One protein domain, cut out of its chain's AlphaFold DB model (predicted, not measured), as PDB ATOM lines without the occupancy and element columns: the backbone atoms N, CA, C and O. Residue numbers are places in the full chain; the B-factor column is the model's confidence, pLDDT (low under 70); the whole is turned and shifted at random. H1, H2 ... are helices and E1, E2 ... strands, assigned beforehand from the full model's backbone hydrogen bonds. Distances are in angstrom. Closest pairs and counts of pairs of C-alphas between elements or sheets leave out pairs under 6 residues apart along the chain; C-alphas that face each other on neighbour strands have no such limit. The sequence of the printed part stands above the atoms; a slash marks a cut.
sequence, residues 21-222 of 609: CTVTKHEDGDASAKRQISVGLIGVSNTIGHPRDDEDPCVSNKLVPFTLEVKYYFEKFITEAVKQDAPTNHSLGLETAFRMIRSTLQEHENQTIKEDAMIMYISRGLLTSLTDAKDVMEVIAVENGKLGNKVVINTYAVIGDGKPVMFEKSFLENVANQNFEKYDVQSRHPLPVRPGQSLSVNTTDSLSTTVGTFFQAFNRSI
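This is residues 21 to 222 of the 609 residues of the protein "VWFA and cache domain-containing protein 1-like" of Lingula unguis (UniProt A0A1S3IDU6). A twisted sheet of five strands forms the core, with H3 and H5 over one face and H4 packed on H3, while H2 covers edge strand E2 from the opposite face. The short helices H1, H6 and H7 only graze the sheet, and residues 53 to 58 and 204 to 209 stick out. The printed part has 202 residues, with named elements in the order E1 E2 H1 H2 H3 E3 H4 E4 H5 E5 H6 H7, seven helices and five strands, of mixed class. The sheet's order is E2 E1 E3 E4 E5, mixed. The whole is compact, with a radius of gyration of the C-alphas of 16.6 A and spans of 50 by 41 by 34 A.

Start at E3, residues 117 to 123, and E4, residues 151 to 158, which are parallel, with N 154 and O 119 2.8 A apart, within hydrogen-bond range. E5, residues 198 to 201, is parallel to E4, with N 199 and O 155 at 2.9 A. On the other side of E3 look for E1, residues 21 to 26, antiparallel to it, with N 23 and O 120 at 2.9 A. E2, residues 38 to 44, forms a hairpin with E1, with N 24 and O 40 at 2.8 A. H3, residues 90 to 106, runs along the strands over E1 and E3, and only just over E2 with 3 C-alphas, at a height over the sheet of 9.0 A; its closest C-alpha pair with E1 is Thr 24 and Ala 97, 6.6 A. H5, residues 167 to 176, on the same face, lies over E4 and E5 at 8.4 A; C-alphas 153 and 176 are its closest to E4, 5.1 A. H2, residues 68 to 80, is over E2 on the opposite face, with C-alphas 41 and 74 the closest, 7.0 A. H4, residues 130 to 146, touches H3, the same way at a shallow tilt of 5 degrees, with C-alphas 91 and 136 the closest, 4.8 A. H1, residues 57 to 60, H6, residues 207 to 212, and H7, residues 214 to 217, only graze the sheet, as does H4. E3, H4, E4 and E4, H5, E5 are strand-helix-strand units, parallel neighbour strands with a helix between, with right-handed crossovers. Every O i to N i+4 pair is within hydrogen-bond range in H2, H3, H5 and H6, 12 of 13 in H4; H1 and H7 are too short.

Find C-alpha 21 at (-34.703, -30.358, 20.545), where E1 begins. H4 runs 25.3 A from C-alpha 130 at (-36.897, -9.126, 23.675); H3 spans 24.3 A, E4 22.0 A. H7 ends at C-alpha 217, (-52.869, -31.361, 27.078).

The farthest C-alphas, Asn 110 and Gly 162, are 52.2 A apart. The printed part has no cut; its long links are E1 to E2, E2 to H1 and H5 to E5. Confidence is under 70 for 47 residues, among them 21 to 37; E1 has a mean pLDDT of 30.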
ATOM      1  N   CYS A  21     -34.073 -29.352  21.406       26.25
ATOM      2  CA  CYS A  21     -34.703 -30.358  20.545       26.25
ATOM      3  C   CYS A  21     -36.207 -30.096  20.464       26.25
ATOM      4  O   CYS A  21     -36.869 -29.895  21.483       26.25
ATOM      5  N   THR A  22     -36.771 -30.134  19.258       29.45
ATOM      6  CA  THR A  22     -38.226 -30.065  19.071       29.45
ATOM      7  C   THR A  22     -38.712 -31.411  18.554       29.45
ATOM      8  O   THR A  22     -38.319 -31.845  17.472       29.45
ATOM      9  N   VAL A  23     -39.558 -32.085  19.338       35.34
ATOM     10  CA  VAL A  23     -40.214 -33.337  18.943       35.34
ATOM     11  C   VAL A  23     -41.647 -33.004  18.564       35.34
ATOM     12  O   VAL A  23     -42.404 -32.464  19.365       35.34
ATOM     13  N   THR A  24     -42.042 -33.307  17.338       30.02
ATOM     14  CA  THR A  24     -43.414 -33.108  16.863       30.02
ATOM     15  C   THR A  24     -44.134 -34.448  16.840       30.02
ATOM     16  O   THR A  24     -43.608 -35.424  16.312       30.02
ATOM     17  N   LYS A  25     -45.318 -34.518  17.455       28.42
ATOM     18  CA  LYS A  25     -46.143 -35.728  17.547       28.42
ATOM     19  C   LYS A  25     -47.511 -35.470  16.918       28.42
ATOM     20  O   LYS A  25     -48.191 -34.514  17.288       28.42
ATOM     21  N   HIS A  26     -47.928 -36.347  16.014       31.39
ATOM     22  CA  HIS A  26     -49.261 -36.369  15.417       31.39
ATOM     23  C   HIS A  26     -49.953 -37.705  15.710       31.39
ATOM     24  O   HIS A  26     -49.322 -38.762  15.638       31.39
ATOM     25  N   GLU A  27     -51.237 -37.661  16.070       30.89
ATOM     26  CA  GLU A  27     -52.048 -38.851  16.344       30.89
ATOM     27  C   GLU A  27     -53.272 -38.901  15.425       30.89
ATOM     28  O   GLU A  27     -54.241 -38.172  15.669       30.89
ATOM     29  N   ASP A  28     -53.228 -39.811  14.444       28.59
ATOM     30  CA  ASP A  28     -54.320 -40.084  13.505       28.59
ATOM     31  C   ASP A  28     -55.583 -40.611  14.220       28.59
ATOM     32  O   ASP A  28     -55.541 -41.447  15.129       28.59
ATOM     33  N   GLY A  29     -56.738 -40.106  13.803       29.12
ATOM     34  CA  GLY A  29     -58.048 -40.213  14.431       29.12
ATOM     35  C   GLY A  29     -59.120 -40.845  13.546       29.12
ATOM     36  O   GLY A  29     -60.252 -40.993  14.013       29.12
ATOM     37  N   ASP A  30     -58.807 -41.272  12.323       26.72
ATOM     38  CA  ASP A  30     -59.778 -41.968  11.478       26.72
ATOM     39  C   ASP A  30     -59.887 -43.468  11.812       26.72
ATOM     40  O   ASP A  30     -58.905 -44.155  12.083       26.72
ATOM     41  N   ALA A  31     -61.111 -43.997  11.805       26.53
ATOM     42  CA  ALA A  31     -61.388 -45.411  12.075       26.53
ATOM     43  C   ALA A  31     -61.062 -46.322  10.873       26.53
ATOM     44  O   ALA A  31     -61.185 -47.543  10.985       26.53
ATOM     45  N   SER A  32     -60.650 -45.732   9.742       26.38
ATOM     46  CA  SER A  32     -60.249 -46.430   8.514       26.38
ATOM     47  C   SER A  32     -58.769 -46.251   8.135       26.38
ATOM     48  O   SER A  32     -58.251 -47.038   7.345       26.38
ATOM     49  N   ALA A  33     -58.063 -45.283   8.735       28.28
ATOM     50  CA  ALA A  33     -56.640 -45.046   8.510       28.28
ATOM     51  C   ALA A  33     -55.803 -45.632   9.659       28.28
ATOM     52  O   ALA A  33     -56.174 -45.566  10.830       28.28
ATOM     53  N   LYS A  34     -54.676 -46.256   9.307       38.53
ATOM     54  CA  LYS A  34     -53.681 -46.840  10.216       38.53
ATOM     55  C   LYS A  34     -53.399 -45.883  11.383       38.53
ATOM     56  O   LYS A  34     -52.750 -44.867  11.176       38.53
ATOM     57  N   ARG A  35     -53.809 -46.213  12.614       50.12
ATOM     58  CA  ARG A  35     -53.395 -45.451  13.807       50.12
ATOM     59  C   ARG A  35     -51.934 -45.743  14.125       50.12
ATOM     60  O   ARG A  35     -51.616 -46.497  15.041       50.12
ATOM     61  N   GLN A  36     -51.049 -45.161  13.332       57.22
ATOM     62  CA  GLN A  36     -49.623 -45.113  13.581       57.22
ATOM     63  C   GLN A  36     -49.306 -43.678  13.989       57.22
ATOM     64  O   GLN A  36     -49.634 -42.736  13.279       57.22
ATOM     65  N   ILE A  37     -48.734 -43.502  15.179       69.75
ATOM     66  CA  ILE A  37     -48.283 -42.185  15.629       69.75
ATOM     67  C   ILE A  37     -47.208 -41.736  14.645       69.75
ATOM     68  O   ILE A  37     -46.221 -42.450  14.469       69.75
ATOM     69  N   SER A  38     -47.384 -40.573  14.033       79.44
ATOM     70  CA  SER A  38     -46.363 -39.981  13.174       79.44
ATOM     71  C   SER A  38     -45.546 -38.990  13.991       79.44
ATOM     72  O   SER A  38     -46.097 -38.166  14.726       79.44
ATOM     73  N   VAL A  39     -44.223 -39.102  13.914       85.31
ATOM     74  CA  VAL A  39     -43.290 -38.303  14.712       85.31
ATOM     75  C   VAL A  39     -42.266 -37.656  13.791       85.31
ATOM     76  O   VAL A  39     -41.777 -38.274  12.848       85.31
ATOM     77  N   GLY A  40     -41.943 -36.401  14.078       87.75
ATOM     78  CA  GLY A  40     -40.834 -35.672  13.481       87.75
ATOM     79  C   GLY A  40     -39.880 -35.201  14.570       87.75
ATOM     80  O   GLY A  40     -40.313 -34.805  15.656       87.75
ATOM     81  N   LEU A  41     -38.584 -35.226  14.283       88.19
ATOM     82  CA  LEU A  41     -37.543 -34.763  15.192       88.19
ATOM     83  C   LEU A  41     -36.642 -33.778  14.455       88.19
ATOM     84  O   LEU A  41     -36.147 -34.090  13.374       88.19
ATOM     85  N   ILE A  42     -36.425 -32.610  15.057       90.31
ATOM     86  CA  ILE A  42     -35.470 -31.612  14.572       90.31
ATOM     87  C   ILE A  42     -34.605 -31.104  15.729       90.31
ATOM     88  O   ILE A  42     -35.096 -30.851  16.835       90.31
ATOM     89  N   GLY A  43     -33.311 -30.951  15.462       88.81
ATOM     90  CA  GLY A  43     -32.381 -30.222  16.324       88.81
ATOM     91  C   GLY A  43     -32.281 -28.773  15.862       88.81
ATOM     92  O   GLY A  43     -32.243 -28.519  14.657       88.81
ATOM     93  N   VAL A  44     -32.254 -27.820  16.795       88.69
ATOM     94  CA  VAL A  44     -32.261 -26.388  16.456       88.69
ATOM     95  C   VAL A  44     -31.056 -25.685  17.078       88.69
ATOM     96  O   VAL A  44     -30.842 -25.742  18.288       88.69
ATOM     97  N   SER A  45     -30.281 -25.002  16.236       86.44
ATOM     98  CA  SER A  45     -29.230 -24.050  16.609       86.44
ATOM     99  C   SER A  45     -29.452 -22.745  15.827       86.44
ATOM    100  O   SER A  45     -30.586 -22.274  15.737       86.44
ATOM    101  N   ASN A  46     -28.420 -22.157  15.220       84.44
ATOM    102  CA  ASN A  46     -28.588 -21.167  14.155       84.44
ATOM    103  C   ASN A  46     -29.060 -21.796  12.826       84.44
ATOM    104  O   ASN A  46     -29.544 -21.074  11.955       84.44
ATOM    105  N   THR A  47     -28.931 -23.118  12.677       86.31
ATOM    106  CA  THR A  47     -29.439 -23.923  11.557       86.31
ATOM    107  C   THR A  47     -30.321 -25.067  12.071       86.31
ATOM    108  O   THR A  47     -30.418 -25.305  13.278       86.31
ATOM    109  N   ILE A  48     -30.999 -25.766  11.157       87.00
ATOM    110  CA  ILE A  48     -31.775 -26.970  11.476       87.00
ATOM    111  C   ILE A  48     -30.904 -28.203  11.236       87.00
ATOM    112  O   ILE A  48     -30.249 -28.308  10.203       87.00
ATOM    113  N   GLY A  49     -30.898 -29.119  12.201       85.69
ATOM    114  CA  GLY A  49     -30.330 -30.455  12.064       85.69
ATOM    115  C   GLY A  49     -31.431 -31.504  11.951       85.69
ATOM    116  O   GLY A  49     -32.417 -31.453  12.696       85.69
ATOM    117  N   HIS A  50     -31.239 -32.472  11.058       85.69
ATOM    118  CA  HIS A  50     -32.165 -33.577  10.830       85.69
ATOM    119  C   HIS A  50     -31.550 -34.927  11.246       85.69
ATOM    120  O   HIS A  50     -30.333 -35.090  11.166       85.69
ATOM    121  N   PRO A  51     -32.368 -35.918  11.658       80.25
ATOM    122  CA  PRO A  51     -31.893 -37.256  12.037       80.25
ATOM    123  C   PRO A  51     -31.211 -38.061  10.924       80.25
ATOM    124  O   PRO A  51     -30.541 -39.053  11.205       80.25
ATOM    125  N   ARG A  52     -31.410 -37.663   9.667       75.06
ATOM    126  CA  ARG A  52     -30.805 -38.252   8.473       75.06
ATOM    127  C   ARG A  52     -30.324 -37.124   7.564       75.06
ATOM    128  O   ARG A  52     -30.905 -36.040   7.604       75.06
ATOM    129  N   ASP A  53     -29.287 -37.398   6.777       63.31
ATOM    130  CA  ASP A  53     -28.715 -36.442   5.824       63.31
ATOM    131  C   ASP A  53     -29.775 -35.919   4.838       63.31
ATOM    132  O   ASP A  53     -30.746 -36.614   4.525       63.31
ATOM    133  N   ASP A  54     -29.556 -34.711   4.306       54.59
ATOM    134  CA  ASP A  54     -30.462 -34.000   3.385       54.59
ATOM    135  C   ASP A  54     -30.792 -34.771   2.082       54.59
ATOM    136  O   ASP A  54     -31.660 -34.352   1.314       54.59
ATOM    137  N   GLU A  55     -30.137 -35.909   1.830       54.50
ATOM    138  CA  GLU A  55     -30.419 -36.803   0.701       54.50
ATOM    139  C   GLU A  55     -31.642 -37.718   0.906       54.50
ATOM    140  O   GLU A  55     -32.141 -38.270  -0.075       54.50
ATOM    141  N   ASP A  56     -32.169 -37.863   2.133       60.56
ATOM    142  CA  ASP A  56     -33.426 -38.587   2.389       60.56
ATOM    143  C   ASP A  56     -34.585 -37.614   2.705       60.56
ATOM    144  O   ASP A  56     -34.832 -37.266   3.869       60.56
ATOM    145  N   PRO A  57     -35.341 -37.165   1.684       62.03
ATOM    146  CA  PRO A  57     -36.410 -36.178   1.845       62.03
ATOM    147  C   PRO A  57     -37.606 -36.687   2.666       62.03
ATOM    148  O   PRO A  57     -38.492 -35.893   2.996       62.03
ATOM    149  N   CYS A  58     -37.666 -37.985   2.995       64.50
ATOM    150  CA  CYS A  58     -38.803 -38.575   3.699       64.50
ATOM    151  C   CYS A  58     -38.843 -38.199   5.187       64.50
ATOM    152  O   CYS A  58     -39.931 -38.017   5.727       64.50
ATOM    153  N   VAL A  59     -37.683 -38.063   5.842       69.31
ATOM    154  CA  VAL A  59     -37.582 -37.821   7.300       69.31
ATOM    155  C   VAL A  59     -37.350 -36.341   7.629       69.31
ATOM    156  O   VAL A  59     -37.740 -35.873   8.697       69.31
ATOM    157  N   SER A  60     -36.738 -35.581   6.718       68.12
ATOM    158  CA  SER A  60     -36.351 -34.184   6.960       68.12
ATOM    159  C   SER A  60     -37.523 -33.198   6.900       68.12
ATOM    160  O   SER A  60     -37.551 -32.228   7.653       68.12
ATOM    161  N   ASN A  61     -38.529 -33.453   6.055       76.56
ATOM    162  CA  ASN A  61     -39.575 -32.467   5.739       76.56
ATOM    163  C   ASN A  61     -41.004 -32.872   6.134       76.56
ATOM    164  O   ASN A  61     -41.954 -32.130   5.852       76.56
ATOM    165  N   LYS A  62     -41.185 -34.038   6.764       82.56
ATOM    166  CA  LYS A  62     -42.497 -34.604   7.107       82.56
ATOM    167  C   LYS A  62     -42.446 -35.372   8.419       82.56
ATOM    168  O   LYS A  62     -41.376 -35.744   8.894       82.56
ATOM    169  N   LEU A  63     -43.615 -35.617   8.997       83.69
ATOM    170  CA  LEU A  63     -43.748 -36.585  10.073       83.69
ATOM    171  C   LEU A  63     -43.731 -37.981   9.462       83.69
ATOM    172  O   LEU A  63     -44.390 -38.232   8.454       83.69
ATOM    173  N   VAL A  64     -42.997 -38.890  10.091       80.69
ATOM    174  CA  VAL A  64     -42.911 -40.278   9.643       80.69
ATOM    175  C   VAL A  64     -43.595 -41.196  10.647       80.69
ATOM    176  O   VAL A  64     -43.530 -40.934  11.853       80.69
ATOM    177  N   PRO A  65     -44.243 -42.282  10.198       77.69
ATOM    178  CA  PRO A  65     -44.838 -43.236  11.116       77.69
ATOM    179  C   PRO A  65     -43.779 -43.815  12.064       77.69
ATOM    180  O   PRO A  65     -42.699 -44.219  11.634       77.69
ATOM    181  N   PHE A  66     -44.072 -43.856  13.365       75.31
ATOM    182  CA  PHE A  66     -43.119 -44.266  14.393       75.31
ATOM    183  C   PHE A  66     -42.896 -45.782  14.361       75.31
ATOM    184  O   PHE A  66     -43.600 -46.557  15.011       75.31
ATOM    185  N   THR A  67     -41.928 -46.213  13.556       73.19
ATOM    186  CA  THR A  67     -41.426 -47.590  13.501       73.19
ATOM    187  C   THR A  67     -40.192 -47.750  14.391       73.19
ATOM    188  O   THR A  67     -39.588 -46.774  14.837       73.19
ATOM    189  N   LEU A  68     -39.772 -48.994  14.639       70.50
ATOM    190  CA  LEU A  68     -38.523 -49.269  15.362       70.50
ATOM    191  C   LEU A  68     -37.281 -48.742  14.627       70.50
ATOM    192  O   LEU A  68     -36.321 -48.337  15.273       70.50
ATOM    193  N   GLU A  69     -37.311 -48.715  13.295       74.25
ATOM    194  CA  GLU A  69     -36.242 -48.136  12.479       74.25
ATOM    195  C   GLU A  69     -36.154 -46.616  12.680       74.25
ATOM    196  O   GLU A  69     -35.083 -46.092  12.983       74.25
ATOM    197  N   VAL A  70     -37.290 -45.913  12.610       79.38
ATOM    198  CA  VAL A  70     -37.360 -44.469  12.897       79.38
ATOM    199  C   VAL A  70     -36.889 -44.179  14.323       79.38
ATOM    200  O   VAL A  70     -36.098 -43.258  14.531       79.38
ATOM    201  N   LYS A  71     -37.313 -44.993  15.298       80.31
ATOM    202  CA  LYS A  71     -36.863 -44.884  16.691       80.31
ATOM    203  C   LYS A  71     -35.337 -44.969  16.797       80.31
ATOM    204  O   LYS A  71     -34.738 -44.104  17.430       80.31
ATOM    205  N   TYR A  72     -34.719 -45.963  16.157       81.50
ATOM    206  CA  TYR A  72     -33.264 -46.129  16.157       81.50
ATOM    207  C   TYR A  72     -32.540 -44.895  15.598       81.50
ATOM    208  O   TYR A  72     -31.591 -44.406  16.211       81.50
ATOM    209  N   TYR A  73     -33.006 -44.347  14.470       82.75
ATOM    210  CA  TYR A  73     -32.407 -43.142  13.886       82.75
ATOM    211  C   TYR A  73     -32.568 -41.908  14.778       82.75
ATOM    212  O   TYR A  73     -31.634 -41.120  14.908       82.75
ATOM    213  N   PHE A  74     -33.720 -41.751  15.430       86.25
ATOM    214  CA  PHE A  74     -33.958 -40.633  16.343       86.25
ATOM    215  C   PHE A  74     -33.084 -40.725  17.599       86.25
ATOM    216  O   PHE A  74     -32.484 -39.729  17.997       86.25
ATOM    217  N   GLU A  75     -32.958 -41.913  18.196       84.56
ATOM    218  CA  GLU A  75     -32.069 -42.152  19.341       84.56
ATOM    219  C   GLU A  75     -30.605 -41.889  18.984       84.56
ATOM    220  O   GLU A  75     -29.889 -41.223  19.738       84.56
ATOM    221  N   LYS A  76     -30.172 -42.357  17.808       85.12
ATOM    222  CA  LYS A  76     -28.832 -42.091  17.285       85.12
ATOM    223  C   LYS A  76     -28.582 -40.590  17.125       85.12
ATOM    224  O   LYS A  76     -27.601 -40.092  17.666       85.12
ATOM    225  N   PHE A  77     -29.492 -39.863  16.471       86.50
ATOM    226  CA  PHE A  77     -29.378 -38.413  16.284       86.50
ATOM    227  C   PHE A  77     -29.270 -37.655  17.612       86.50
ATOM    228  O   PHE A  77     -28.420 -36.782  17.754       86.50
ATOM    229  N   ILE A  78     -30.087 -38.013  18.608       85.12
ATOM    230  CA  ILE A  78     -30.045 -37.385  19.939       85.12
ATOM    231  C   ILE A  78     -28.720 -37.677  20.647       85.12
ATOM    232  O   ILE A  78     -28.151 -36.785  21.273       85.12
ATOM    233  N   THR A  79     -28.222 -38.910  20.550       84.12
ATOM    234  CA  THR A  79     -26.982 -39.340  21.218       84.12
ATOM    235  C   THR A  79     -25.739 -38.719  20.579       84.12
ATOM    236  O   THR A  79     -24.767 -38.422  21.272       84.12
ATOM    237  N   GLU A  80     -25.771 -38.509  19.264       85.00
ATOM    238  CA  GLU A  80     -24.686 -37.910  18.483       85.00
ATOM    239  C   GLU A  80     -24.769 -36.374  18.419       85.00
ATOM    240  O   GLU A  80     -23.848 -35.734  17.909       85.00
ATOM    241  N   ALA A  81     -25.836 -35.762  18.948       82.00
ATOM    242  CA  ALA A  81     -26.033 -34.318  18.903       82.00
ATOM    243  C   ALA A  81     -24.905 -33.565  19.630       82.00
ATOM    244  O   ALA A  81     -24.681 -33.723  20.833       82.00
ATOM    245  N   VAL A  82     -24.222 -32.680  18.899       79.44
ATOM    246  CA  VAL A  82     -23.140 -31.842  19.433       79.44
ATOM    247  C   VAL A  82     -23.647 -30.429  19.692       79.44
ATOM    248  O   VAL A  82     -24.342 -29.832  18.868       79.44
ATOM    249  N   LYS A  83     -23.264 -29.866  20.840       77.19
ATOM    250  CA  LYS A  83     -23.527 -28.466  21.178       77.19
ATOM    251  C   LYS A  83     -22.880 -27.533  20.146       77.19
ATOM    252  O   LYS A  83     -21.676 -27.608  19.917       77.19
ATOM    253  N   GLN A  84     -23.668 -26.605  19.612       79.75
ATOM    254  CA  GLN A  84     -23.196 -25.530  18.739       79.75
ATOM    255  C   GLN A  84     -22.995 -24.240  19.546       79.75
ATOM    256  O   GLN A  84     -23.773 -23.947  20.454       79.75
ATOM    257  N   ASP A  85     -21.952 -23.469  19.228       78.88
ATOM    258  CA  ASP A  85     -21.655 -22.177  19.871       78.88
ATOM    259  C   ASP A  85     -22.278 -21.015  19.080       78.88
ATOM    260  O   ASP A  85     -21.606 -20.097  18.616       78.88
ATOM    261  N   ALA A  86     -23.586 -21.111  18.845       81.50
ATOM    262  CA  ALA A  86     -24.369 -20.126  18.109       81.50
ATOM    263  C   ALA A  86     -25.722 -19.905  18.807       81.50
ATOM    264  O   ALA A  86     -26.231 -20.836  19.439       81.50
ATOM    265  N   PRO A  87     -26.315 -18.698  18.720       82.19
ATOM    266  CA  PRO A  87     -27.631 -18.442  19.295       82.19
ATOM    267  C   PRO A  87     -28.703 -19.285  18.598       82.19
ATOM    268  O   PRO A  87     -28.676 -19.455  17.376       82.19
ATOM    269  N   THR A  88     -29.654 -19.800  19.376       84.56
ATOM    270  CA  THR A  88     -30.749 -20.617  18.853       84.56
ATOM    271  C   THR A  88     -31.745 -19.757  18.081       84.56
ATOM    272  O   THR A  88     -32.290 -18.787  18.604       84.56
ATOM    273  N   ASN A  89     -32.039 -20.139  16.841       90.19
ATOM    274  CA  ASN A  89     -33.077 -19.517  16.034       90.19
ATOM    275  C   ASN A  89     -34.429 -20.201  16.292       90.19
ATOM    276  O   ASN A  89     -34.857 -21.099  15.562       90.19
ATOM    277  N   HIS A  90     -35.100 -19.770  17.359       89.88
ATOM    278  CA  HIS A  90     -36.384 -20.327  17.786       89.88
ATOM    279  C   HIS A  90     -37.485 -20.177  16.724       89.88
ATOM    280  O   HIS A  90     -38.286 -21.096  16.534       89.88
ATOM    281  N   SER A  91     -37.500 -19.053  15.999       91.62
ATOM    282  CA  SER A  91     -38.457 -18.787  14.920       91.62
ATOM    283  C   SER A  91     -38.324 -19.815  13.797       91.62
ATOM    284  O   SER A  91     -39.316 -20.433  13.415       91.62
ATOM    285  N   LEU A  92     -37.096 -20.074  13.332       91.31
ATOM    286  CA  LEU A  92     -36.825 -21.065  12.284       91.31
ATOM    287  C   LEU A  92     -37.187 -22.493  12.723       91.31
ATOM    288  O   LEU A  92     -37.732 -23.268  11.932       91.31
ATOM    289  N   GLY A  93     -36.900 -22.840  13.982       90.19
ATOM    290  CA  GLY A  93     -37.246 -24.141  14.557       90.19
ATOM    291  C   GLY A  93     -38.754 -24.389  14.573       90.19
ATOM    292  O   GLY A  93     -39.223 -25.408  14.063       90.19
ATOM    293  N   LEU A  94     -39.525 -23.435  15.099       93.12
ATOM    294  CA  LEU A  94     -40.983 -23.543  15.166       93.12
ATOM    295  C   LEU A  94     -41.626 -23.488  13.779       93.12
ATOM    296  O   LEU A  94     -42.512 -24.292  13.498       93.12
ATOM    297  N   GLU A  95     -41.153 -22.619  12.883       93.12
ATOM    298  CA  GLU A  95     -41.629 -22.579  11.497       93.12
ATOM    299  C   GLU A  95     -41.439 -23.938  10.804       93.12
ATOM    300  O   GLU A  95     -42.351 -24.445  10.151       93.12
ATOM    301  N   THR A  96     -40.275 -24.567  10.994       91.38
ATOM    302  CA  THR A  96     -39.972 -25.886  10.424       91.38
ATOM    303  C   THR A  96     -40.855 -26.978  11.027       91.38
ATOM    304  O   THR A  96     -41.421 -27.777  10.283       91.38
ATOM    305  N   ALA A  97     -41.067 -26.969  12.346       91.50
ATOM    306  CA  ALA A  97     -41.973 -27.898  13.022       91.50
ATOM    307  C   ALA A  97     -43.412 -27.804  12.477       91.50
ATOM    308  O   ALA A  97     -44.023 -28.816  12.126       91.50
ATOM    309  N   PHE A  98     -43.945 -26.587  12.334       92.19
ATOM    310  CA  PHE A  98     -45.262 -26.369  11.734       92.19
ATOM    311  C   PHE A  98     -45.315 -26.780  10.261       92.19
ATOM    312  O   PHE A  98     -46.316 -27.347   9.815       92.19
ATOM    313  N   ARG A  99     -44.240 -26.538   9.503       90.31
ATOM    314  CA  ARG A  99     -44.121 -26.957   8.103       90.31
ATOM    315  C   ARG A  99     -44.203 -28.478   7.962       90.31
ATOM    316  O   ARG A  99     -44.941 -28.928   7.092       90.31
ATOM    317  N   MET A 100     -43.524 -29.241   8.826       87.88
ATOM    318  CA  MET A 100     -43.572 -30.714   8.845       87.88
ATOM    319  C   MET A 100     -44.972 -31.253   9.174       87.88
ATOM    320  O   MET A 100     -45.438 -32.214   8.562       87.88
ATOM    321  N   ILE A 101     -45.675 -30.623  10.122       87.19
ATOM    322  CA  ILE A 101     -47.062 -30.986  10.449       87.19
ATOM    323  C   ILE A 101     -47.971 -30.705   9.246       87.19
ATOM    324  O   ILE A 101     -48.753 -31.561   8.833       87.19
ATOM    325  N   ARG A 102     -47.843 -29.519   8.639       86.88
ATOM    326  CA  ARG A 102     -48.653 -29.113   7.486       86.88
ATOM    327  C   ARG A 102     -48.423 -30.002   6.266       86.88
ATOM    328  O   ARG A 102     -49.399 -30.374   5.625       86.88
ATOM    329  N   SER A 103     -47.171 -30.323   5.942       84.62
ATOM    330  CA  SER A 103     -46.834 -31.165   4.787       84.62
ATOM    331  C   SER A 103     -47.438 -32.562   4.914       84.62
ATOM    332  O   SER A 103     -47.973 -33.077   3.942       84.62
ATOM    333  N   THR A 104     -47.435 -33.128   6.123       80.06
ATOM    334  CA  THR A 104     -48.050 -34.434   6.412       80.06
ATOM    335  C   THR A 104     -49.575 -34.381   6.271       80.06
ATOM    336  O   THR A 104     -50.181 -35.259   5.666       80.06
ATOM    337  N   LEU A 105     -50.210 -33.315   6.768       75.06
ATOM    338  CA  LEU A 105     -51.665 -33.143   6.708       75.06
ATOM    339  C   LEU A 105     -52.204 -32.871   5.292       75.06
ATOM    340  O   LEU A 105     -53.353 -33.198   5.008       75.06
ATOM    341  N   GLN A 106     -51.408 -32.261   4.409       70.50
ATOM    342  CA  GLN A 106     -51.829 -31.915   3.044       70.50
ATOM    343  C   GLN A 106     -51.881 -33.117   2.086       70.50
ATOM    344  O   GLN A 106     -52.634 -33.067   1.120       70.50
ATOM    345  N   GLU A 107     -51.141 -34.201   2.342       61.69
ATOM    346  CA  GLU A 107     -51.146 -35.396   1.475       61.69
ATOM    347  C   GLU A 107     -52.416 -36.247   1.614       61.69
ATOM    348  O   GLU A 107     -52.776 -36.999   0.707       61.69
ATOM    349  N   HIS A 108     -53.149 -36.091   2.715       59.38
ATOM    350  CA  HIS A 108     -54.441 -36.737   2.931       59.38
ATOM    351  C   HIS A 108     -55.583 -35.871   2.361       59.38
ATOM    352  O   HIS A 108     -56.459 -35.401   3.084       59.38
ATOM    353  N   GLU A 109     -55.580 -35.668   1.038       44.97
ATOM    354  CA  GLU A 109     -56.393 -34.697   0.269       44.97
ATOM    355  C   GLU A 109     -57.936 -34.806   0.383       44.97
ATOM    356  O   GLU A 109     -58.653 -34.032  -0.242       44.97
ATOM    357  N   ASN A 110     -58.493 -35.716   1.190       44.00
ATOM    358  CA  ASN A 110     -59.946 -35.924   1.303       44.00
ATOM    359  C   ASN A 110     -60.481 -36.064   2.734       44.00
ATOM    360  O   ASN A 110     -61.651 -36.409   2.917       44.00
ATOM    361  N   GLN A 111     -59.676 -35.794   3.763       44.16
ATOM    362  CA  GLN A 111     -60.152 -35.870   5.144       44.16
ATOM    363  C   GLN A 111     -60.174 -34.481   5.779       44.16
ATOM    364  O   GLN A 111     -59.158 -33.809   5.929       44.16
ATOM    365  N   THR A 112     -61.369 -34.032   6.176       42.06
ATOM    366  CA  THR A 112     -61.521 -32.921   7.122       42.06
ATOM    367  C   THR A 112     -60.591 -33.171   8.302       42.06
ATOM    368  O   THR A 112     -60.770 -34.186   8.971       42.06
ATOM    369  N   ILE A 113     -59.640 -32.262   8.548       49.31
ATOM    370  CA  ILE A 113     -58.660 -32.319   9.644       49.31
ATOM    371  C   ILE A 113     -59.405 -32.635  10.953       49.31
ATOM    372  O   ILE A 113     -59.998 -31.739  11.562       49.31
ATOM    373  N   LYS A 114     -59.439 -33.900  11.370       50.59
ATOM    374  CA  LYS A 114     -60.112 -34.341  12.603       50.59
ATOM    375  C   LYS A 114     -59.152 -34.395  13.790       50.59
ATOM    376  O   LYS A 114     -59.588 -34.690  14.898       50.59
ATOM    377  N   GLU A 115     -57.876 -34.111  13.561       62.12
ATOM    378  CA  GLU A 115     -56.799 -34.556  14.438       62.12
ATOM    379  C   GLU A 115     -56.071 -33.402  15.116       62.12
ATOM    380  O   GLU A 115     -56.037 -32.266  14.631       62.12
ATOM    381  N   ASP A 116     -55.524 -33.727  16.283       70.19
ATOM    382  CA  ASP A 116     -54.799 -32.799  17.137       70.19
ATOM    383  C   ASP A 116     -53.309 -33.103  16.979       70.19
ATOM    384  O   ASP A 116     -52.895 -34.257  17.111       70.19
ATOM    385  N   ALA A 117     -52.509 -32.073  16.718       84.00
ATOM    386  CA  ALA A 117     -51.057 -32.186  16.631       84.00
ATOM    387  C   ALA A 117     -50.411 -31.559  17.870       84.00
ATOM    388  O   ALA A 117     -50.941 -30.604  18.445       84.00
ATOM    389  N   MET A 118     -49.247 -32.065  18.263       86.81
ATOM    390  CA  MET A 118     -48.481 -31.539  19.386       86.81
ATOM    391  C   MET A 118     -47.042 -31.244  18.992       86.81
ATOM    392  O   MET A 118     -46.369 -32.056  18.360       86.81
ATOM    393  N   ILE A 119     -46.552 -30.096  19.444       91.19
ATOM    394  CA  ILE A 119     -45.137 -29.747  19.439       91.19
ATOM    395  C   ILE A 119     -44.635 -29.871  20.877       91.19
ATOM    396  O   ILE A 119     -45.077 -29.142  21.761       91.19
ATOM    397  N   MET A 120     -43.717 -30.803  21.121       90.50
ATOM    398  CA  MET A 120     -42.929 -30.874  22.348       90.50
ATOM    399  C   MET A 120     -41.666 -30.038  22.146       90.50
ATOM    400  O   MET A 120     -40.733 -30.435  21.449       90.50
ATOM    401  N   TYR A 121     -41.663 -28.856  22.743       91.69
ATOM    402  CA  TYR A 121     -40.620 -27.859  22.592       91.69
ATOM    403  C   TYR A 121     -39.662 -27.900  23.786       91.69
ATOM    404  O   TYR A 121     -40.000 -27.426  24.872       91.69
ATOM    405  N   ILE A 122     -38.483 -28.505  23.613       89.44
ATOM    406  CA  ILE A 122     -37.489 -28.688  24.679       89.44
ATOM    407  C   ILE A 122     -36.396 -27.637  24.510       89.44
ATOM    408  O   ILE A 122     -35.608 -27.690  23.566       89.44
ATOM    409  N   SER A 123     -36.361 -26.665  25.421       86.25
ATOM    410  CA  SER A 123     -35.549 -25.457  25.265       86.25
ATOM    411  C   SER A 123     -35.161 -24.868  26.621       86.25
ATOM    412  O   SER A 123     -35.833 -25.086  27.632       86.25
ATOM    413  N   ARG A 124     -34.072 -24.092  26.655       80.06
ATOM    414  CA  ARG A 124     -33.745 -23.246  27.814       80.06
ATOM    415  C   ARG A 124     -34.475 -21.904  27.762       80.06
ATOM    416  O   ARG A 124     -34.486 -21.206  28.770       80.06
ATOM    417  N   GLY A 125     -35.060 -21.554  26.614       79.00
ATOM    418  CA  GLY A 125     -35.766 -20.295  26.373       79.00
ATOM    419  C   GLY A 125     -34.843 -19.076  26.318       79.00
ATOM    420  O   GLY A 125     -35.284 -17.973  26.637       79.00
ATOM    421  N   LEU A 126     -33.564 -19.276  25.979       82.12
ATOM    422  CA  LEU A 126     -32.556 -18.215  25.935       82.12
ATOM    423  C   LEU A 126     -32.732 -17.362  24.676       82.12
ATOM    424  O   LEU A 126     -32.341 -17.766  23.587       82.12
ATOM    425  N   LEU A 127     -33.266 -16.159  24.850       81.12
ATOM    426  CA  LEU A 127     -33.446 -15.190  23.772       81.12
ATOM    427  C   LEU A 127     -32.236 -14.255  23.667       81.12
ATOM    428  O   LEU A 127     -31.633 -13.907  24.685       81.12
ATOM    429  N   THR A 128     -31.900 -13.808  22.452       77.75
ATOM    430  CA  THR A 128     -30.836 -12.807  22.260       77.75
ATOM    431  C   THR A 128     -31.343 -11.385  22.500       77.75
ATOM    432  O   THR A 128     -30.602 -10.536  22.996       77.75
ATOM    433  N   SER A 129     -32.627 -11.143  22.224       78.19
ATOM    434  CA  SER A 129     -33.335  -9.882  22.441       78.19
ATOM    435  C   SER A 129     -34.807 -10.121  22.810       78.19
ATOM    436  O   SER A 129     -35.389 -11.163  22.517       78.19
ATOM    437  N   LEU A 130     -35.448  -9.124  23.428       70.00
ATOM    438  CA  LEU A 130     -36.897  -9.126  23.675       70.00
ATOM    439  C   LEU A 130     -37.718  -9.084  22.375       70.00
ATOM    440  O   LEU A 130     -38.859  -9.542  22.369       70.00
ATOM    441  N   THR A 131     -37.149  -8.555  21.287       76.75
ATOM    442  CA  THR A 131     -37.768  -8.571  19.949       76.75
ATOM    443  C   THR A 131     -37.943  -9.993  19.427       76.75
ATOM    444  O   THR A 131     -38.986 -10.301  18.864       76.75
ATOM    445  N   ASP A 132     -37.000 -10.887  19.736       81.38
ATOM    446  CA  ASP A 132     -37.035 -12.284  19.293       81.38
ATOM    447  C   ASP A 132     -38.268 -13.015  19.840       81.38
ATOM    448  O   ASP A 132     -38.854 -13.856  19.164       81.38
ATOM    449  N   ALA A 133     -38.709 -12.674  21.059       86.25
ATOM    450  CA  ALA A 133     -39.922 -13.250  21.635       86.25
ATOM    451  C   ALA A 133     -41.170 -12.885  20.822       86.25
ATOM    452  O   ALA A 133     -42.061 -13.719  20.666       86.25
ATOM    453  N   LYS A 134     -41.238 -11.645  20.318       90.31
ATOM    454  CA  LYS A 134     -42.345 -11.193  19.474       90.31
ATOM    455  C   LYS A 134     -42.325 -11.930  18.138       90.31
ATOM    456  O   LYS A 134     -43.356 -12.474  17.754       90.31
ATOM    457  N   ASP A 135     -41.158 -12.036  17.507       90.94
ATOM    458  CA  ASP A 135     -40.992 -12.735  16.228       90.94
ATOM    459  C   ASP A 135     -41.412 -14.210  16.332       90.94
ATOM    460  O   ASP A 135     -42.146 -14.720  15.484       90.94
ATOM    461  N   VAL A 136     -41.029 -14.892  17.419       92.38
ATOM    462  CA  VAL A 136     -41.455 -16.275  17.687       92.38
ATOM    463  C   VAL A 136     -42.977 -16.376  17.813       92.38
ATOM    464  O   VAL A 136     -43.594 -17.269  17.228       92.38
ATOM    465  N   MET A 137     -43.603 -15.467  18.563       92.88
ATOM    466  CA  MET A 137     -45.056 -15.472  18.756       92.88
ATOM    467  C   MET A 137     -45.811 -15.139  17.462       92.88
ATOM    468  O   MET A 137     -46.867 -15.726  17.221       92.88
ATOM    469  N   GLU A 138     -45.269 -14.269  16.604       92.94
ATOM    470  CA  GLU A 138     -45.806 -14.006  15.263       92.94
ATOM    471  C   GLU A 138     -45.761 -15.258  14.380       92.94
ATOM    472  O   GLU A 138     -46.774 -15.603  13.764       92.94
ATOM    473  N   VAL A 139     -44.638 -15.988  14.370       93.62
ATOM    474  CA  VAL A 139     -44.516 -17.258  13.635       93.62
ATOM    475  C   VAL A 139     -45.550 -18.273  14.122       93.62
ATOM    476  O   VAL A 139     -46.258 -18.858  13.302       93.62
ATOM    477  N   ILE A 140     -45.702 -18.448  15.441       93.81
ATOM    478  CA  ILE A 140     -46.697 -19.369  16.014       93.81
ATOM    479  C   ILE A 140     -48.119 -18.952  15.612       93.81
ATOM    480  O   ILE A 140     -48.905 -19.796  15.182       93.81
ATOM    481  N   ALA A 141     -48.458 -17.663  15.718       92.62
ATOM    482  CA  ALA A 141     -49.789 -17.160  15.382       92.62
ATOM    483  C   ALA A 141     -50.137 -17.374  13.900       92.62
ATOM    484  O   ALA A 141     -51.266 -17.751  13.574       92.62
ATOM    485  N   VAL A 142     -49.173 -17.151  13.003       92.69
ATOM    486  CA  VAL A 142     -49.352 -17.332  11.558       92.69
ATOM    487  C   VAL A 142     -49.443 -18.811  11.198       92.69
ATOM    488  O   VAL A 142     -50.380 -19.212  10.507       92.69
ATOM    489  N   GLU A 143     -48.495 -19.634  11.646       91.69
ATOM    490  CA  GLU A 143     -48.431 -21.039  11.239       91.69
ATOM    491  C   GLU A 143     -49.508 -21.901  11.909       91.69
ATOM    492  O   GLU A 143     -50.152 -22.696  11.222       91.69
ATOM    493  N   ASN A 144     -49.800 -21.708  13.202       90.31
ATOM    494  CA  ASN A 144     -50.911 -22.425  13.838       90.31
ATOM    495  C   ASN A 144     -52.266 -21.969  13.274       90.31
ATOM    496  O   ASN A 144     -53.167 -22.786  13.070       90.31
ATOM    497  N   GLY A 145     -52.385 -20.686  12.911       88.62
ATOM    498  CA  GLY A 145     -53.554 -20.154  12.213       88.62
ATOM    499  C   GLY A 145     -53.820 -20.861  10.880       88.62
ATOM    500  O   GLY A 145     -54.970 -21.182  10.580       88.62
ATOM    501  N   LYS A 146     -52.774 -21.197  10.109       87.88
ATOM    502  CA  LYS A 146     -52.897 -21.991   8.865       87.88
ATOM    503  C   LYS A 146     -53.404 -23.418   9.110       87.88
ATOM    504  O   LYS A 146     -53.978 -24.014   8.203       87.88
ATOM    505  N   LEU A 147     -53.212 -23.955  10.313       86.06
ATOM    506  CA  LEU A 147     -53.668 -25.287  10.734       86.06
ATOM    507  C   LEU A 147     -54.981 -25.243  11.532       86.06
ATOM    508  O   LEU A 147     -55.392 -26.235  12.139       86.06
ATOM    509  N   GLY A 148     -55.661 -24.095  11.542       86.06
ATOM    510  CA  GLY A 148     -56.933 -23.923  12.232       86.06
ATOM    511  C   GLY A 148     -56.826 -23.927  13.757       86.06
ATOM    512  O   GLY A 148     -57.782 -24.327  14.419       86.06
ATOM    513  N   ASN A 149     -55.681 -23.508  14.310       87.69
ATOM    514  CA  ASN A 149     -55.395 -23.456  15.749       87.69
ATOM    515  C   ASN A 149     -55.533 -24.814  16.469       87.69
ATOM    516  O   ASN A 149     -55.901 -24.886  17.644       87.69
ATOM    517  N   LYS A 150     -55.237 -25.911  15.759       82.88
ATOM    518  CA  LYS A 150     -55.327 -27.289  16.273       82.88
ATOM    519  C   LYS A 150     -54.032 -27.810  16.891       82.88
ATOM    520  O   LYS A 150     -54.063 -28.851  17.544       82.88
ATOM    521  N   VAL A 151     -52.916 -27.108  16.698       88.12
ATOM    522  CA  VAL A 151     -51.625 -27.516  17.256       88.12
ATOM    523  C   VAL A 151     -51.494 -27.016  18.691       88.12
ATOM    524  O   VAL A 151     -51.683 -25.827  18.971       88.12
ATOM    525  N   VAL A 152     -51.152 -27.937  19.588       89.38
ATOM    526  CA  VAL A 152     -50.826 -27.676  20.993       89.38
ATOM    527  C   VAL A 152     -49.307 -27.642  21.151       89.38
ATOM    528  O   VAL A 152     -48.609 -28.496  20.609       89.38
ATOM    529  N   ILE A 153     -48.782 -26.679  21.908       91.81
ATOM    530  CA  ILE A 153     -47.344 -26.577  22.180       91.81
ATOM    531  C   ILE A 153     -47.108 -26.860  23.661       91.81
ATOM    532  O   ILE A 153     -47.529 -26.084  24.514       91.81
ATOM    533  N   ASN A 154     -46.425 -27.960  23.970       91.62
ATOM    534  CA  ASN A 154     -45.933 -28.237  25.316       91.62
ATOM    535  C   ASN A 154     -44.471 -27.813  25.405       91.62
ATOM    536  O   ASN A 154     -43.649 -28.280  24.618       91.62
ATOM    537  N   THR A 155     -44.132 -26.962  26.368       91.44
ATOM    538  CA  THR A 155     -42.760 -26.476  26.549       91.44
ATOM    539  C   THR A 155     -42.090 -27.158  27.733       91.44
ATOM    540  O   THR A 155     -42.641 -27.162  28.832       91.44
ATOM    541  N   TYR A 156     -40.879 -27.669  27.530       88.31
ATOM    542  CA  TYR A 156     -40.051 -28.297  28.557       88.31
ATOM    543  C   TYR A 156     -38.831 -27.417  28.819       88.31
ATOM    544  O   TYR A 156     -37.874 -27.411  28.043       88.31
ATOM    545  N   ALA A 157     -38.888 -26.655  29.908       86.06
ATOM    546  CA  ALA A 157     -37.817 -25.768  30.333       86.06
ATOM    547  C   ALA A 157     -36.714 -26.578  31.023       86.06
ATOM    548  O   ALA A 157     -36.903 -27.036  32.151       86.06
ATOM    549  N   VAL A 158     -35.566 -26.749  30.366       79.56
ATOM    550  CA  VAL A 158     -34.414 -27.454  30.948       79.56
ATOM    551  C   VAL A 158     -33.611 -26.476  31.807       79.56
ATOM    552  O   VAL A 158     -32.933 -25.583  31.293       79.56
ATOM    553  N   ILE A 159     -33.698 -26.625  33.129       71.75
ATOM    554  CA  ILE A 159     -33.044 -25.733  34.091       71.75
ATOM    555  C   ILE A 159     -31.798 -26.441  34.623       71.75
ATOM    556  O   ILE A 159     -31.901 -27.450  35.306       71.75
ATOM    557  N   GLY A 160     -30.614 -25.917  34.299       62.00
ATOM    558  CA  GLY A 160     -29.361 -26.399  34.886       62.00
ATOM    559  C   GLY A 160     -29.181 -25.895  36.319       62.00
ATOM    560  O   GLY A 160     -29.547 -24.755  36.619       62.00
ATOM    561  N   ASP A 161     -28.590 -26.722  37.181       55.38
ATOM    562  CA  ASP A 161     -28.362 -26.395  38.590       55.38
ATOM    563  C   ASP A 161     -27.606 -25.064  38.766       55.38
ATOM    564  O   ASP A 161     -26.517 -24.853  38.225       55.38
ATOM    565  N   GLY A 162     -28.189 -24.150  39.553       53.94
ATOM    566  CA  GLY A 162     -27.476 -23.010  40.141       53.94
ATOM    567  C   GLY A 162     -27.686 -21.617  39.530       53.94
ATOM    568  O   GLY A 162     -27.049 -20.678  40.007       53.94
ATOM    569  N   LYS A 163     -28.561 -21.416  38.531       57.94
ATOM    570  CA  LYS A 163     -28.907 -20.061  38.038       57.94
ATOM    571  C   LYS A 163     -30.419 -19.802  38.082       57.94
ATOM    572  O   LYS A 163     -31.170 -20.628  37.572       57.94
ATOM    573  N   PRO A 164     -30.893 -18.680  38.660       53.38
ATOM    574  CA  PRO A 164     -32.306 -18.316  38.605       53.38
ATOM    575  C   PRO A 164     -32.685 -17.925  37.171       53.38
ATOM    576  O   PRO A 164     -32.115 -16.999  36.602       53.38
ATOM    577  N   VAL A 165     -33.651 -18.642  36.598       61.50
ATOM    578  CA  VAL A 165     -34.158 -18.455  35.232       61.50
ATOM    579  C   VAL A 165     -35.613 -17.987  35.336       61.50
ATOM    580  O   VAL A 165     -36.522 -18.804  35.478       61.50
ATOM    581  N   MET A 166     -35.845 -16.672  35.382       64.88
ATOM    582  CA  MET A 166     -37.202 -16.105  35.534       64.88
ATOM    583  C   MET A 166     -37.814 -15.680  34.196       64.88
ATOM    584  O   MET A 166     -38.991 -15.946  33.946       64.88
ATOM    585  N   PHE A 167     -37.034 -15.043  33.318       72.31
ATOM    586  CA  PHE A 167     -37.544 -14.488  32.061       72.31
ATOM    587  C   PHE A 167     -37.807 -15.575  31.022       72.31
ATOM    588  O   PHE A 167     -38.863 -15.593  30.393       72.31
ATOM    589  N   GLU A 168     -36.895 -16.528  30.901       77.31
ATOM    590  CA  GLU A 168     -36.956 -17.619  29.937       77.31
ATOM    591  C   GLU A 168     -38.085 -18.597  30.287       77.31
ATOM    592  O   GLU A 168     -38.813 -19.061  29.411       77.31
ATOM    593  N   LYS A 169     -38.320 -18.827  31.587       82.06
ATOM    594  CA  LYS A 169     -39.469 -19.607  32.060       82.06
ATOM    595  C   LYS A 169     -40.790 -18.923  31.707       82.06
ATOM    596  O   LYS A 169     -41.690 -19.580  31.192       82.06
ATOM    597  N   SER A 170     -40.889 -17.609  31.935       87.31
ATOM    598  CA  SER A 170     -42.083 -16.847  31.554       87.31
ATOM    599  C   SER A 170     -42.301 -16.871  30.044       87.31
ATOM    600  O   SER A 170     -43.440 -17.003  29.606       87.31
ATOM    601  N   PHE A 171     -41.243 -16.763  29.236       89.19
ATOM    602  CA  PHE A 171     -41.332 -16.865  27.780       89.19
ATOM    603  C   PHE A 171     -41.905 -18.218  27.339       89.19
ATOM    604  O   PHE A 171     -42.919 -18.240  26.644       89.19
ATOM    605  N   LEU A 172     -41.329 -19.329  27.807       90.44
ATOM    606  CA  LEU A 172     -41.806 -20.679  27.484       90.44
ATOM    607  C   LEU A 172     -43.255 -20.905  27.941       90.44
ATOM    608  O   LEU A 172     -44.053 -21.482  27.212       90.44
ATOM    609  N   GLU A 173     -43.637 -20.383  29.107       91.69
ATOM    610  CA  GLU A 173     -45.028 -20.404  29.566       91.69
ATOM    611  C   GLU A 173     -45.979 -19.636  28.632       91.69
ATOM    612  O   GLU A 173     -47.076 -20.115  28.342       91.69
ATOM    613  N   ASN A 174     -45.568 -18.480  28.097       92.12
ATOM    614  CA  ASN A 174     -46.394 -17.760  27.124       92.12
ATOM    615  C   ASN A 174     -46.476 -18.486  25.777       92.12
ATOM    616  O   ASN A 174     -47.523 -18.420  25.138       92.12
ATOM    617  N   VAL A 175     -45.408 -19.178  25.364       93.06
ATOM    618  CA  VAL A 175     -45.401 -20.032  24.165       93.06
ATOM    619  C   VAL A 175     -46.372 -21.201  24.339       93.06
ATOM    620  O   VAL A 175     -47.213 -21.417  23.469       93.06
ATOM    621  N   ALA A 176     -46.331 -21.904  25.478       92.44
ATOM    622  CA  ALA A 176     -47.257 -23.000  25.772       92.44
ATOM    623  C   ALA A 176     -48.721 -22.533  25.790       92.44
ATOM    624  O   ALA A 176     -49.595 -23.156  25.188       92.44
ATOM    625  N   ASN A 177     -48.987 -21.396  26.436       92.62
ATOM    626  CA  ASN A 177     -50.322 -20.800  26.495       92.62
ATOM    627  C   ASN A 177     -50.748 -20.123  25.183       92.62
ATOM    628  O   ASN A 177     -51.905 -19.725  25.063       92.62
ATOM    629  N   GLN A 178     -49.831 -19.967  24.222       91.81
ATOM    630  CA  GLN A 178     -50.027 -19.195  22.992       91.81
ATOM    631  C   GLN A 178     -50.591 -17.786  23.279       91.81
ATOM    632  O   GLN A 178     -51.522 -17.313  22.630       91.81
ATOM    633  N   ASN A 179     -50.033 -17.118  24.297       91.31
ATOM    634  CA  ASN A 179     -50.480 -15.811  24.781       91.31
ATOM    635  C   ASN A 179     -49.991 -14.672  23.868       91.31
ATOM    636  O   ASN A 179     -49.027 -13.970  24.182       91.31
ATOM    637  N   PHE A 180     -50.645 -14.510  22.719       90.94
ATOM    638  CA  PHE A 180     -50.294 -13.498  21.718       90.94
ATOM    639  C   PHE A 180     -50.541 -12.056  22.191       90.94
ATOM    640  O   PHE A 180     -49.817 -11.148  21.784       90.94
ATOM    641  N   GLU A 181     -51.509 -11.847  23.087       88.25
ATOM    642  CA  GLU A 181     -51.885 -10.522  23.600       88.25
ATOM    643  C   GLU A 181     -50.721  -9.846  24.337       88.25
ATOM    644  O   GLU A 181     -50.444  -8.668  24.119       88.25
ATOM    645  N   LYS A 182     -49.963 -10.612  25.132       88.81
ATOM    646  CA  LYS A 182     -48.790 -10.107  25.865       88.81
ATOM    647  C   LYS A 182     -47.705  -9.508  24.957       88.81
ATOM    648  O   LYS A 182     -46.927  -8.678  25.423       88.81
ATOM    649  N   TYR A 183     -47.637  -9.930  23.693       88.06
ATOM    650  CA  TYR A 183     -46.603  -9.526  22.736       88.06
ATOM    651  C   TYR A 183     -47.129  -8.627  21.610       88.06
ATOM    652  O   TYR A 183     -46.392  -8.363  20.660       88.06
ATOM    653  N   ASP A 184     -48.373  -8.144  21.712       87.94
ATOM    654  CA  ASP A 184     -49.020  -7.325  20.676       87.94
ATOM    655  C   ASP A 184     -49.048  -8.032  19.303       87.94
ATOM    656  O   ASP A 184     -48.740  -7.457  18.256       87.94
ATOM    657  N   VAL A 185     -49.372  -9.332  19.322       87.50
ATOM    658  CA  VAL A 185     -49.500 -10.179  18.129       87.50
ATOM    659  C   VAL A 185     -50.975 -10.492  17.883       87.50
ATOM    660  O   VAL A 185     -51.681 -10.990  18.757       87.50
ATOM    661  N   GLN A 186     -51.461 -10.226  16.668       82.06
ATOM    662  CA  GLN A 186     -52.852 -10.504  16.297       82.06
ATOM    663  C   GLN A 186     -53.007 -11.911  15.710       82.06
ATOM    664  O   GLN A 186     -52.444 -12.221  14.657       82.06
ATOM    665  N   SER A 187     -53.838 -12.748  16.340       75.69
ATOM    666  CA  SER A 187     -54.249 -14.025  15.749       75.69
ATOM    667  C   SER A 187     -55.266 -13.773  14.635       75.69
ATOM    668  O   SER A 187     -56.334 -13.211  14.865       75.69
ATOM    669  N   ARG A 188     -54.933 -14.172  13.403       70.25
ATOM    670  CA  ARG A 188     -55.771 -13.928  12.211       70.25
ATOM    671  C   ARG A 188     -56.865 -14.981  11.999       70.25
ATOM    672  O   ARG A 188     -57.617 -14.883  11.034       70.25
ATOM    673  N   HIS A 189     -56.936 -16.002  12.851       79.25
ATOM    674  CA  HIS A 189     -57.824 -17.146  12.670       79.25
ATOM    675  C   HIS A 189     -59.044 -17.066  13.615       79.25
ATOM    676  O   HIS A 189     -58.878 -16.712  14.779       79.25
ATOM    677  N   PRO A 190     -60.268 -17.406  13.159       77.81
ATOM    678  CA  PRO A 190     -61.496 -17.228  13.948       77.81
ATOM    679  C   PRO A 190     -61.665 -18.214  15.115       77.81
ATOM    680  O   PRO A 190     -62.419 -17.936  16.044       77.81
ATOM    681  N   LEU A 191     -61.011 -19.381  15.072       81.94
ATOM    682  CA  LEU A 191     -61.063 -20.362  16.166       81.94
ATOM    683  C   LEU A 191     -60.079 -20.001  17.289       81.94
ATOM    684  O   LEU A 191     -58.964 -19.587  16.978       81.94
ATOM    685  N   PRO A 192     -60.427 -20.212  18.571       84.94
ATOM    686  CA  PRO A 192     -59.514 -19.961  19.682       84.94
ATOM    687  C   PRO A 192     -58.317 -20.920  19.658       84.94
ATOM    688  O   PRO A 192     -58.435 -22.072  19.234       84.94
ATOM    689  N   VAL A 193     -57.170 -20.448  20.152       87.31
ATOM    690  CA  VAL A 193     -56.001 -21.302  20.396       87.31
ATOM    691  C   VAL A 193     -56.235 -22.262  21.551       87.31
ATOM    692  O   VAL A 193     -57.000 -21.986  22.477       87.31
ATOM    693  N   ARG A 194     -55.543 -23.400  21.500       86.50
ATOM    694  CA  ARG A 194     -55.546 -24.392  22.573       86.50
ATOM    695  C   ARG A 194     -54.272 -24.247  23.406       86.50
ATOM    696  O   ARG A 194     -53.182 -24.394  22.845       86.50
ATOM    697  N   PRO A 195     -54.381 -23.966  24.713       88.81
ATOM    698  CA  PRO A 195     -53.209 -23.880  25.570       88.81
ATOM    699  C   PRO A 195     -52.604 -25.274  25.772       88.81
ATOM    700  O   PRO A 195     -53.328 -26.256  25.950       88.81
ATOM    701  N   GLY A 196     -51.278 -25.354  25.729       88.25
ATOM    702  CA  GLY A 196     -50.514 -26.522  26.147       88.25
ATOM    703  C   GLY A 196     -50.035 -26.413  27.590       88.25
ATOM    704  O   GLY A 196     -50.546 -25.623  28.383       88.25
ATOM    705  N   GLN A 197     -49.043 -27.225  27.940       88.19
ATOM    706  CA  GLN A 197     -48.440 -27.250  29.272       88.19
ATOM    707  C   GLN A 197     -47.003 -26.726  29.245       88.19
ATOM    708  O   GLN A 197     -46.224 -27.060  28.353       88.19
ATOM    709  N   SER A 198     -46.639 -25.942  30.263       89.25
ATOM    710  CA  SER A 198     -45.255 -25.541  30.518       89.25
ATOM    711  C   SER A 198     -44.709 -26.299  31.722       89.25
ATOM    712  O   SER A 198     -45.192 -26.145  32.844       89.25
ATOM    713  N   LEU A 199     -43.717 -27.153  31.477       86.88
ATOM    714  CA  LEU A 199     -43.125 -28.058  32.455       86.88
ATOM    715  C   LEU A 199     -41.652 -27.700  32.651       86.88
ATOM    716  O   LEU A 199     -40.924 -27.447  31.696       86.88
ATOM    717  N   SER A 200     -41.195 -27.660  33.902       84.12
ATOM    718  CA  SER A 200     -39.783 -27.428  34.228       84.12
ATOM    719  C   SER A 200     -39.097 -28.761  34.511       84.12
ATOM    720  O   SER A 200     -39.551 -29.508  35.370       84.12
ATOM    721  N   VAL A 201     -37.999 -29.036  33.811       81.12
ATOM    722  CA  VAL A 201     -37.159 -30.221  33.997       81.12
ATOM    723  C   VAL A 201     -35.899 -29.777  34.731       81.12
ATOM    724  O   VAL A 201     -35.016 -29.147  34.149       81.12
ATOM    725  N   ASN A 202     -35.863 -30.045  36.036       76.69
ATOM    726  CA  ASN A 202     -34.767 -29.681  36.935       76.69
ATOM    727  C   ASN A 202     -33.863 -30.872  37.286       76.69
ATOM    728  O   ASN A 202     -32.682 -30.678  37.536       76.69
ATOM    729  N   THR A 203     -34.402 -32.094  37.303       73.69
ATOM    730  CA  THR A 203     -33.657 -33.316  37.615       73.69
ATOM    731  C   THR A 203     -33.938 -34.401  36.586       73.69
ATOM    732  O   THR A 203     -35.041 -34.503  36.046       73.69
ATOM    733  N   THR A 204     -32.946 -35.256  36.348       76.38
ATOM    734  CA  THR A 204     -33.121 -36.479  35.553       76.38
ATOM    735  C   THR A 204     -33.983 -37.507  36.289       76.38
ATOM    736  O   THR A 204     -34.746 -38.230  35.658       76.38
ATOM    737  N   ASP A 205     -33.956 -37.506  37.627       74.81
ATOM    738  CA  ASP A 205     -34.692 -38.460  38.475       74.81
ATOM    739  C   ASP A 205     -36.214 -38.419  38.272       74.81
ATOM    740  O   ASP A 205     -36.907 -39.416  38.468       74.81
ATOM    741  N   SER A 206     -36.751 -37.256  37.892       68.69
ATOM    742  CA  SER A 206     -38.189 -37.038  37.693       68.69
ATOM    743  C   SER A 206     -38.584 -36.897  36.221       68.69
ATOM    744  O   SER A 206     -39.750 -36.618  35.919       68.69
ATOM    745  N   LEU A 207     -37.639 -37.109  35.298       74.94
ATOM    746  CA  LEU A 207     -37.833 -36.879  33.869       74.94
ATOM    747  C   LEU A 207     -38.977 -37.728  33.307       74.94
ATOM    748  O   LEU A 207     -39.848 -37.205  32.615       74.94
ATOM    749  N   SER A 208     -39.024 -39.012  33.670       68.62
ATOM    750  CA  SER A 208     -40.060 -39.947  33.218       68.62
ATOM    751  C   SER A 208     -41.464 -39.525  33.654       68.62
ATOM    752  O   SER A 208     -42.402 -39.589  32.863       68.62
ATOM    753  N   THR A 209     -41.611 -39.034  34.886       71.94
ATOM    754  CA  THR A 209     -42.896 -38.559  35.419       71.94
ATOM    755  C   THR A 209     -43.297 -37.229  34.783       71.94
ATOM    756  O   THR A 209     -44.449 -37.046  34.405       71.94
ATOM    757  N   THR A 210     -42.345 -36.308  34.632       75.06
ATOM    758  CA  THR A 210     -42.607 -34.959  34.119       75.06
ATOM    759  C   THR A 210     -42.948 -35.004  32.632       75.06
ATOM    760  O   THR A 210     -44.017 -34.555  32.228       75.06
ATOM    761  N   VAL A 211     -42.091 -35.624  31.816       75.81
ATOM    762  CA  VAL A 211     -42.306 -35.754  30.367       75.81
ATOM    763  C   VAL A 211     -43.439 -36.729  30.066       75.81
ATOM    764  O   VAL A 211     -44.206 -36.495  29.138       75.81
ATOM    765  N   GLY A 212     -43.623 -37.774  30.878       70.69
ATOM    766  CA  GLY A 212     -44.671 -38.781  30.689       70.69
ATOM    767  C   GLY A 212     -46.103 -38.245  30.745       70.69
ATOM    768  O   GLY A 212     -47.011 -38.920  30.270       70.69
ATOM    769  N   THR A 213     -46.327 -37.032  31.260       73.81
ATOM    770  CA  THR A 213     -47.658 -36.396  31.324       73.81
ATOM    771  C   THR A 213     -48.034 -35.588  30.080       73.81
ATOM    772  O   THR A 213     -49.125 -35.019  30.040       73.81
ATOM    773  N   PHE A 214     -47.197 -35.586  29.033       76.38
ATOM    774  CA  PHE A 214     -47.390 -34.774  27.822       76.38
ATOM    775  C   PHE A 214     -48.807 -34.863  27.226       76.38
ATOM    776  O   PHE A 214     -49.346 -33.868  26.742       76.38
ATOM    777  N   PHE A 215     -49.428 -36.044  27.283       73.50
ATOM    778  CA  PHE A 215     -50.728 -36.319  26.674       73.50
ATOM    779  C   PHE A 215     -51.902 -35.624  27.379       73.50
ATOM    780  O   PHE A 215     -52.976 -35.520  26.793       73.50
ATOM    781  N   GLN A 216     -51.722 -35.120  28.604       75.12
ATOM    782  CA  GLN A 216     -52.783 -34.444  29.364       75.12
ATOM    783  C   GLN A 216     -53.282 -33.159  28.696       75.12
ATOM    784  O   GLN A 216     -54.401 -32.727  28.961       75.12
ATOM    785  N   ALA A 217     -52.471 -32.548  27.827       73.19
ATOM    786  CA  ALA A 217     -52.869 -31.361  27.078       73.19
ATOM    787  C   ALA A 217     -53.927 -31.664  25.994       73.19
ATOM    788  O   ALA A 217     -54.600 -30.752  25.510       73.19
ATOM    789  N   PHE A 218     -54.119 -32.935  25.622       72.38
ATOM    790  CA  PHE A 218     -55.185 -33.334  24.710       72.38
ATOM    791  C   PHE A 218     -56.511 -33.484  25.463       72.38
ATOM    792  O   PHE A 218     -56.731 -34.445  26.199       72.38
ATOM    793  N   ASN A 219     -57.440 -32.559  25.228       58.25
ATOM    794  CA  ASN A 219     -58.806 -32.640  25.747       58.25
ATOM    795  C   ASN A 219     -59.678 -33.550  24.858       58.25
ATOM    796  O   ASN A 219     -60.623 -33.093  24.213       58.25
ATOM    797  N   ARG A 220     -59.307 -34.832  24.748       63.44
ATOM    798  CA  ARG A 220     -60.044 -35.819  23.944       63.44
ATOM    799  C   ARG A 220     -61.122 -36.499  24.784       63.44
ATOM    800  O   ARG A 220     -60.908 -36.807  25.955       63.44
ATOM    801  N   SER A 221     -62.273 -36.781  24.170       60.03
ATOM    802  CA  SER A 221     -63.267 -37.693  24.739       60.03
ATOM    803  C   SER A 221     -62.644 -39.081  24.817       60.03
ATOM    804  O   SER A 221     -62.464 -39.756  23.800       60.03
ATOM    805  N   ILE A 222     -62.247 -39.476  26.016       65.44
ATOM    806  CA  ILE A 222     -61.606 -40.761  26.235       65.44
ATOM    807  C   ILE A 222     -62.675 -41.840  26.132       65.44
ATOM    808  O   ILE A 222     -63.639 -41.851  26.893       65.44
TER     809      ILE A 222